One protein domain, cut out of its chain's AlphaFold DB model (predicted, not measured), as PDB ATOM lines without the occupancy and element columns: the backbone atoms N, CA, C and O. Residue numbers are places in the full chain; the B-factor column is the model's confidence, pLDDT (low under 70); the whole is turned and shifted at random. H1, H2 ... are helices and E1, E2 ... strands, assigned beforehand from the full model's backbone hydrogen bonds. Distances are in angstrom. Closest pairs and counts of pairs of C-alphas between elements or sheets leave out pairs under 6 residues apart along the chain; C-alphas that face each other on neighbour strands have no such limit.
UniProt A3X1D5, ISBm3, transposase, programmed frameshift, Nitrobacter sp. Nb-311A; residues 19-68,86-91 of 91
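Overview. This is residues 19 to 68 and 86 to 91 of the 91 residues of the protein "ISBm3, transposase, programmed frameshift" of Nitrobacter sp. Nb-311A (UniProt A3X1D5). A twisted, curled sheet of four strands has one long helix, H1, packed over one face, in two layers; the other face is bare. The printed part has 56 residues, with one named helix and four named strands that follow along the chain as E1, E2, H1, E3, E4; the mixed sheet runs E2, E1, E4, E3. It is of mixed class, helices and strands, and compact, with a radius of gyration of the C-alphas of 10.6 A and spans of 30 by 22 by 15 A.

Along the chain. E1, residues 19 to 24, begins at C-alpha 19 (-23.603, 44.043, -22.845) and is 16.4 A long. E2, residues 30 to 35, measures 16.1 A, and H1, residues 40 to 56, 24.1 A. E3, residues 61 to 66, measures 13.7 A; E4, residues 86 to 90, measures 12.4 A and ends at C-alpha 90 (-41.047, 46.711, -10.001).

Arrangement. E1 and E2 form an antiparallel hairpin, with N 22 and O 31 2.8 A apart. E1 and E4 are parallel, N 23 to O 86 being 2.8 A. E4 and E3 are antiparallel, N 65 to O 87 being 2.8 A. H1 is on the sheet; its closest C-alphas to E2 are Ser 42 and Lys 35, 6.1 A. E2, H1 and E3 make a split strand-helix-strand unit, two same-way strands joined through a helix with E1 and E4 between them, its crossover right-handed. In H1, 12 of 13 O i to N i+4 pairs are within hydrogen-bond range.

Size, cuts and confidence. The C-alphas of Pro 36 and Ala 91, the two farthest apart, are 31.3 A apart. Residues 69 to 85 are not printed, and C-alphas 68 and 86 are 8.7 A apart across the cut. The links printed whole are tight. Confidence is under 70 at residues 67 to 68 and 86 to 91.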
ATOM      1  N   VAL A  19     -22.716  43.061 -23.469       83.12
ATOM      2  CA  VAL A  19     -23.603  44.043 -22.845       83.12
ATOM      3  C   VAL A  19     -24.637  43.300 -22.014       83.12
ATOM      4  O   VAL A  19     -25.497  42.596 -22.547       83.12
ATOM      5  N   HIS A  20     -24.566  43.479 -20.701       83.00
ATOM      6  CA  HIS A  20     -25.607  43.028 -19.788       83.00
ATOM      7  C   HIS A  20     -26.670  44.118 -19.700       83.00
ATOM      8  O   HIS A  20     -26.327  45.285 -19.509       83.00
ATOM      9  N   VAL A  21     -27.945  43.755 -19.873       83.69
ATOM     10  CA  VAL A  21     -29.062  44.707 -19.878       83.69
ATOM     11  C   VAL A  21     -30.144  44.253 -18.904       83.69
ATOM     12  O   VAL A  21     -30.598  43.109 -18.932       83.69
ATOM     13  N   CYS A  22     -30.588  45.182 -18.066       85.62
ATOM     14  CA  CYS A  22     -31.730  45.036 -17.183       85.62
ATOM     15  C   CYS A  22     -32.768  46.088 -17.572       85.62
ATOM     16  O   CYS A  22     -32.412  47.241 -17.808       85.62
ATOM     17  N   ILE A  23     -34.030  45.695 -17.706       83.25
ATOM     18  CA  ILE A  23     -35.127  46.586 -18.086       83.25
ATOM     19  C   ILE A  23     -36.242  46.414 -17.067       83.25
ATOM     20  O   ILE A  23     -36.703  45.297 -16.839       83.25
ATOM     21  N   ASP A  24     -36.707  47.512 -16.488       83.88
ATOM     22  CA  ASP A  24     -37.918  47.491 -15.678       83.88
ATOM     23  C   ASP A  24     -39.155  47.441 -16.587       83.88
ATOM     24  O   ASP A  24     -39.313  48.261 -17.496       83.88
ATOM     25  N   ASP A  25     -40.040  46.470 -16.365       77.25
ATOM     26  CA  ASP A  25     -41.219  46.268 -17.217       77.25
ATOM     27  C   ASP A  25     -42.271  47.378 -17.043       77.25
ATOM     28  O   ASP A  25     -42.971  47.710 -18.004       77.25
ATOM     29  N   HIS A  26     -42.342  47.992 -15.857       77.19
ATOM     30  CA  HIS A  26     -43.316  49.039 -15.546       77.19
ATOM     31  C   HIS A  26     -42.912  50.400 -16.130       77.19
ATOM     32  O   HIS A  26     -43.651  50.992 -16.917       77.19
ATOM     33  N   SER A  27     -41.722  50.891 -15.780       80.50
ATOM     34  CA  SER A  27     -41.221  52.204 -16.209       80.50
ATOM     35  C   SER A  27     -40.537  52.191 -17.577       80.50
ATOM     36  O   SER A  27     -40.315  53.255 -18.154       80.50
ATOM     37  N   ARG A  28     -40.188  51.007 -18.104       84.50
ATOM     38  CA  ARG A  28     -39.359  50.822 -19.311       84.50
ATOM     39  C   ARG A  28     -37.957  51.438 -19.208       84.50
ATOM     40  O   ARG A  28     -37.292  51.606 -20.228       84.50
ATOM     41  N   ILE A  29     -37.482  51.731 -17.994       85.81
ATOM     42  CA  ILE A  29     -36.116  52.210 -17.751       85.81
ATOM     43  C   ILE A  29     -35.132  51.045 -17.879       85.81
ATOM     44  O   ILE A  29     -35.288  50.005 -17.234       85.81
ATOM     45  N   ALA A  30     -34.090  51.248 -18.686       86.81
ATOM     46  CA  ALA A  30     -33.029  50.276 -18.909       86.81
ATOM     47  C   ALA A  30     -31.732  50.672 -18.188       86.81
ATOM     48  O   ALA A  30     -31.300  51.823 -18.253       86.81
ATOM     49  N   PHE A  31     -31.090  49.691 -17.561       85.44
ATOM     50  CA  PHE A  31     -29.739  49.762 -17.023       85.44
ATOM     51  C   PHE A  31     -28.841  48.786 -17.786       85.44
ATOM     52  O   PHE A  31     -29.206  47.624 -17.973       85.44
ATOM     53  N   SER A  32     -27.666  49.234 -18.228       87.81
ATOM     54  CA  SER A  32     -26.749  48.396 -19.002       87.81
ATOM     55  C   SER A  32     -25.293  48.628 -18.630       87.81
ATOM     56  O   SER A  32     -24.870  49.776 -18.508       87.81
ATOM     57  N   GLU A  33     -24.513  47.552 -18.559       85.62
ATOM     58  CA  GLU A  33     -23.060  47.619 -18.402       85.62
ATOM     59  C   GLU A  33     -22.358  46.640 -19.339       85.62
ATOM     60  O   GLU A  33     -22.851  45.544 -19.613       85.62
ATOM     61  N   ILE A  34     -21.164  47.027 -19.783       84.94
ATOM     62  CA  ILE A  34     -20.265  46.145 -20.522       84.94
ATOM     63  C   ILE A  34     -19.481  45.288 -19.524       84.94
ATOM     64  O   ILE A  34     -18.910  45.797 -18.553       84.94
ATOM     65  N   LYS A  35     -19.440  43.979 -19.769       81.81
ATOM     66  CA  LYS A  35     -18.675  42.990 -19.005       81.81
ATOM     67  C   LYS A  35     -17.784  42.164 -19.939       81.81
ATOM     68  O   LYS A  35     -18.032  42.109 -21.143       81.81
ATOM     69  N   PRO A  36     -16.731  41.523 -19.402       79.31
ATOM     70  CA  PRO A  36     -15.826  40.705 -20.206       79.31
ATOM     71  C   PRO A  36     -16.462  39.404 -20.723       79.31
ATOM     72  O   PRO A  36     -15.957  38.846 -21.693       79.31
ATOM     73  N   ASP A  37     -17.539  38.915 -20.095       77.50
ATOM     74  CA  ASP A  37     -18.242  37.691 -20.494       77.50
ATOM     75  C   ASP A  37     -19.719  37.672 -20.042       77.50
ATOM     76  O   ASP A  37     -20.188  38.552 -19.318       77.50
ATOM     77  N   GLU A  38     -20.465  36.656 -20.482       71.12
ATOM     78  CA  GLU A  38     -21.860  36.373 -20.096       71.12
ATOM     79  C   GLU A  38     -21.991  35.472 -18.850       71.12
ATOM     80  O   GLU A  38     -23.087  35.028 -18.501       71.12
ATOM     81  N   LYS A  39     -20.880  35.149 -18.177       78.25
ATOM     82  CA  LYS A  39     -20.859  34.139 -17.111       78.25
ATOM     83  C   LYS A  39     -21.420  34.682 -15.801       78.25
ATOM     84  O   LYS A  39     -21.567  35.886 -15.610       78.25
ATOM     85  N   ALA A  40     -21.671  33.772 -14.857       72.62
ATOM     86  CA  ALA A  40     -22.148  34.106 -13.515       72.62
ATOM     87  C   ALA A  40     -21.262  35.155 -12.820       72.62
ATOM     88  O   ALA A  40     -21.787  36.075 -12.195       72.62
ATOM     89  N   ASP A  41     -19.941  35.066 -12.997       78.56
ATOM     90  CA  ASP A  41     -18.974  35.995 -12.403       78.56
ATOM     91  C   ASP A  41     -19.139  37.439 -12.906       78.56
ATOM     92  O   ASP A  41     -18.849  38.377 -12.166       78.56
ATOM     93  N   SER A  42     -19.665  37.629 -14.120       78.69
ATOM     94  CA  SER A  42     -20.015  38.939 -14.685       78.69
ATOM     95  C   SER A  42     -21.476  39.329 -14.429       78.69
ATOM     96  O   SER A  42     -21.770  40.494 -14.151       78.69
ATOM     97  N   ALA A  43     -22.394  38.362 -14.469       79.94
ATOM     98  CA  ALA A  43     -23.834  38.579 -14.323       79.94
ATOM     99  C   ALA A  43     -24.248  38.929 -12.882       79.94
ATOM    100  O   ALA A  43     -25.111  39.779 -12.671       79.94
ATOM    101  N   VAL A  44     -23.627  38.312 -11.872       83.62
ATOM    102  CA  VAL A  44     -23.910  38.598 -10.454       83.62
ATOM    103  C   VAL A  44     -23.558  40.041 -10.066       83.62
ATOM    104  O   VAL A  44     -24.414  40.711  -9.483       83.62
ATOM    105  N   PRO A  45     -22.344  40.562 -10.342       86.44
ATOM    106  CA  PRO A  45     -22.038  41.955 -10.036       86.44
ATOM    107  C   PRO A  45     -22.876  42.928 -10.871       86.44
ATOM    108  O   PRO A  45     -23.278  43.957 -10.337       86.44
ATOM    109  N   PHE A  46     -23.202  42.589 -12.126       86.50
ATOM    110  CA  PHE A  46     -24.135  43.376 -12.934       86.50
ATOM    111  C   PHE A  46     -25.515  43.493 -12.273       86.50
ATOM    112  O   PHE A  46     -26.020  44.599 -12.099       86.50
ATOM    113  N   LEU A  47     -26.107  42.373 -11.843       85.25
ATOM    114  CA  LEU A  47     -27.434  42.382 -11.226       85.25
ATOM    115  C   LEU A  47     -27.453  43.196  -9.922       85.25
ATOM    116  O   LEU A  47     -28.407  43.925  -9.665       85.25
ATOM    117  N   LYS A  48     -26.385  43.126  -9.116       89.06
ATOM    118  CA  LYS A  48     -26.247  43.962  -7.911       89.06
ATOM    119  C   LYS A  48     -26.195  45.453  -8.249       89.06
ATOM    120  O   LYS A  48     -26.856  46.242  -7.579       89.06
ATOM    121  N   ALA A  49     -25.434  45.827  -9.279       90.12
ATOM    122  CA  ALA A  49     -25.366  47.209  -9.749       90.12
ATOM    123  C   ALA A  49     -26.727  47.689 -10.279       90.12
ATOM    124  O   ALA A  49     -27.159  48.790  -9.943       90.12
ATOM    125  N   ALA A  50     -27.442  46.835 -11.016       87.31
ATOM    126  CA  ALA A  50     -28.779  47.129 -11.517       87.31
ATOM    127  C   ALA A  50     -29.780  47.367 -10.376       87.31
ATOM    128  O   ALA A  50     -30.513  48.351 -10.405       87.31
ATOM    129  N   ILE A  51     -29.790  46.514  -9.344       87.50
ATOM    130  CA  ILE A  51     -30.668  46.689  -8.175       87.50
ATOM    131  C   ILE A  51     -30.372  48.017  -7.471       87.50
ATOM    132  O   ILE A  51     -31.296  48.791  -7.248       87.50
ATOM    133  N   ALA A  52     -29.099  48.323  -7.200       91.12
ATOM    134  CA  ALA A  52     -28.718  49.582  -6.560       91.12
ATOM    135  C   ALA A  52     -29.116  50.813  -7.398       91.12
ATOM    136  O   ALA A  52     -29.533  51.836  -6.854       91.12
ATOM    137  N   TYR A  53     -29.020  50.715  -8.727       90.06
ATOM    138  CA  TYR A  53     -29.480  51.760  -9.640       90.06
ATOM    139  C   TYR A  53     -30.994  51.980  -9.536       90.06
ATOM    140  O   TYR A  53     -31.437  53.116  -9.373       90.06
ATOM    141  N   TYR A  54     -31.787  50.906  -9.577       86.62
ATOM    142  CA  TYR A  54     -33.244  50.994  -9.457       86.62
ATOM    143  C   TYR A  54     -33.690  51.487  -8.075       86.62
ATOM    144  O   TYR A  54     -34.572  52.341  -7.999       86.62
ATOM    145  N   GLU A  55     -33.029  51.061  -6.996       88.25
ATOM    146  CA  GLU A  55     -33.266  51.593  -5.648       88.25
ATOM    147  C   GLU A  55     -33.025  53.109  -5.589       88.25
ATOM    148  O   GLU A  55     -33.828  53.842  -5.011       88.25
ATOM    149  N   GLY A  56     -31.977  53.603  -6.257       90.81
ATOM    150  CA  GLY A  56     -31.705  55.038  -6.391       90.81
ATOM    151  C   GLY A  56     -32.788  55.816  -7.149       90.81
ATOM    152  O   GLY A  56     -32.926  57.023  -6.951       90.81
ATOM    153  N   LEU A  57     -33.586  55.136  -7.976       87.12
ATOM    154  CA  LEU A  57     -34.747  55.697  -8.672       87.12
ATOM    155  C   LEU A  57     -36.058  55.546  -7.881       87.12
ATOM    156  O   LEU A  57     -37.113  55.950  -8.366       87.12
ATOM    157  N   GLY A  58     -36.012  54.965  -6.678       87.50
ATOM    158  CA  GLY A  58     -37.202  54.640  -5.890       87.50
ATOM    159  C   GLY A  58     -37.971  53.422  -6.412       87.50
ATOM    160  O   GLY A  58     -39.119  53.211  -6.023       87.50
ATOM    161  N   VAL A  59     -37.360  52.620  -7.287       83.19
ATOM    162  CA  VAL A  59     -37.946  51.403  -7.852       83.19
ATOM    163  C   VAL A  59     -37.534  50.204  -7.001       83.19
ATOM    164  O   VAL A  59     -36.350  49.898  -6.868       83.19
ATOM    165  N   THR A  60     -38.513  49.489  -6.442       82.44
ATOM    166  CA  THR A  60     -38.253  48.265  -5.667       82.44
ATOM    167  C   THR A  60     -38.342  47.042  -6.573       82.44
ATOM    168  O   THR A  60     -39.426  46.668  -7.018       82.44
ATOM    169  N   VAL A  61     -37.206  46.390  -6.829       79.19
ATOM    170  CA  VAL A  61     -37.154  45.161  -7.635       79.19
ATOM    171  C   VAL A  61     -37.712  43.987  -6.826       79.19
ATOM    172  O   VAL A  61     -37.156  43.625  -5.791       79.19
ATOM    173  N   THR A  62     -38.784  43.350  -7.305       77.38
ATOM    174  CA  THR A  62     -39.417  42.209  -6.605       77.38
ATOM    175  C   THR A  62     -39.195  40.863  -7.274       77.38
ATOM    176  O   THR A  62     -39.200  39.822  -6.612       77.38
ATOM    177  N   ARG A  63     -38.994  40.856  -8.591       76.75
ATOM    178  CA  ARG A  63     -38.703  39.645  -9.353       76.75
ATOM    179  C   ARG A  63     -37.800  39.986 -10.524       76.75
ATOM    180  O   ARG A  63     -37.966  41.025 -11.155       76.75
ATOM    181  N   VAL A  64     -36.880  39.078 -10.816       78.56
ATOM    182  CA  VAL A  64     -36.008  39.136 -11.988       78.56
ATOM    183  C   VAL A  64     -36.394  37.978 -12.896       78.56
ATOM    184  O   VAL A  64     -36.477  36.835 -12.446       78.56
ATOM    185  N   MET A  65     -36.661  38.274 -14.160       77.62
ATOM    186  CA  MET A  65     -36.902  37.288 -15.206       77.62
ATOM    187  C   MET A  65     -35.714  37.319 -16.156       77.62
ATOM    188  O   MET A  65     -35.384  38.377 -16.681       77.62
ATOM    189  N   THR A  66     -35.060  36.181 -16.356       70.62
ATOM    190  CA  THR A  66     -33.932  36.059 -17.284       70.62
ATOM    191  C   THR A  66     -34.397  35.291 -18.512       70.62
ATOM    192  O   THR A  66     -34.976  34.211 -18.383       70.62
ATOM    193  N   ASP A  67     -34.156  35.832 -19.700       68.25
ATOM    194  CA  ASP A  67     -34.504  35.196 -20.974       68.25
ATOM    195  C   ASP A  67     -33.566  34.039 -21.363       68.25
ATOM    196  O   ASP A  67     -33.920  33.221 -22.211       68.25
ATOM    197  N   ASN A  68     -32.415  33.912 -20.700       55.38
ATOM    198  CA  ASN A  68     -31.477  32.818 -20.908       55.38
ATOM    199  C   ASN A  68     -31.115  32.124 -19.583       55.38
ATOM    200  O   ASN A  68     -30.707  32.770 -18.615       55.38
ATOM    201  N   GLN A  86     -32.534  40.854 -18.763       51.19
ATOM    202  CA  GLN A  86     -33.138  40.679 -17.454       51.19
ATOM    203  C   GLN A  86     -34.310  41.654 -17.353       51.19
ATOM    204  O   GLN A  86     -34.124  42.863 -17.437       51.19
ATOM    205  N   HIS A  87     -35.533  41.150 -17.231       51.38
ATOM    206  CA  HIS A  87     -36.678  41.994 -16.907       51.38
ATOM    207  C   HIS A  87     -36.833  42.049 -15.390       51.38
ATOM    208  O   HIS A  87     -36.987  41.011 -14.740       51.38
ATOM    209  N   ALA A  88     -36.796  43.250 -14.828       53.50
ATOM    210  CA  ALA A  88     -37.193  43.491 -13.454       53.50
ATOM    211  C   ALA A  88     -38.703  43.770 -13.422       53.50
ATOM    212  O   ALA A  88     -39.214  44.562 -14.212       53.50
ATOM    213  N   LEU A  89     -39.421  43.108 -12.515       53.34
ATOM    214  CA  LEU A  89     -40.738  43.567 -12.086       53.34
ATOM    215  C   LEU A  89     -40.550  44.482 -10.875       53.34
ATOM    216  O   LEU A  89     -40.215  44.009  -9.779       53.34
ATOM    217  N   ALA A  90     -40.772  45.776 -11.079       50.56
ATOM    218  CA  ALA A  90     -41.047  46.711 -10.001       50.56
ATOM    219  C   ALA A  90     -42.409  46.409  -9.349       50.56
ATOM    220  O   ALA A  90     -43.357  46.038 -10.048       50.56
ATOM    221  N   ALA A  91     -42.493  46.538  -8.021       50.38
ATOM    222  CA  ALA A  91     -43.768  46.600  -7.294       50.38
ATOM    223  C   ALA A  91     -44.271  48.035  -7.141       50.38
ATOM    224  O   ALA A  91     -43.418  48.952  -7.105       50.38
TER     225      ALA A  91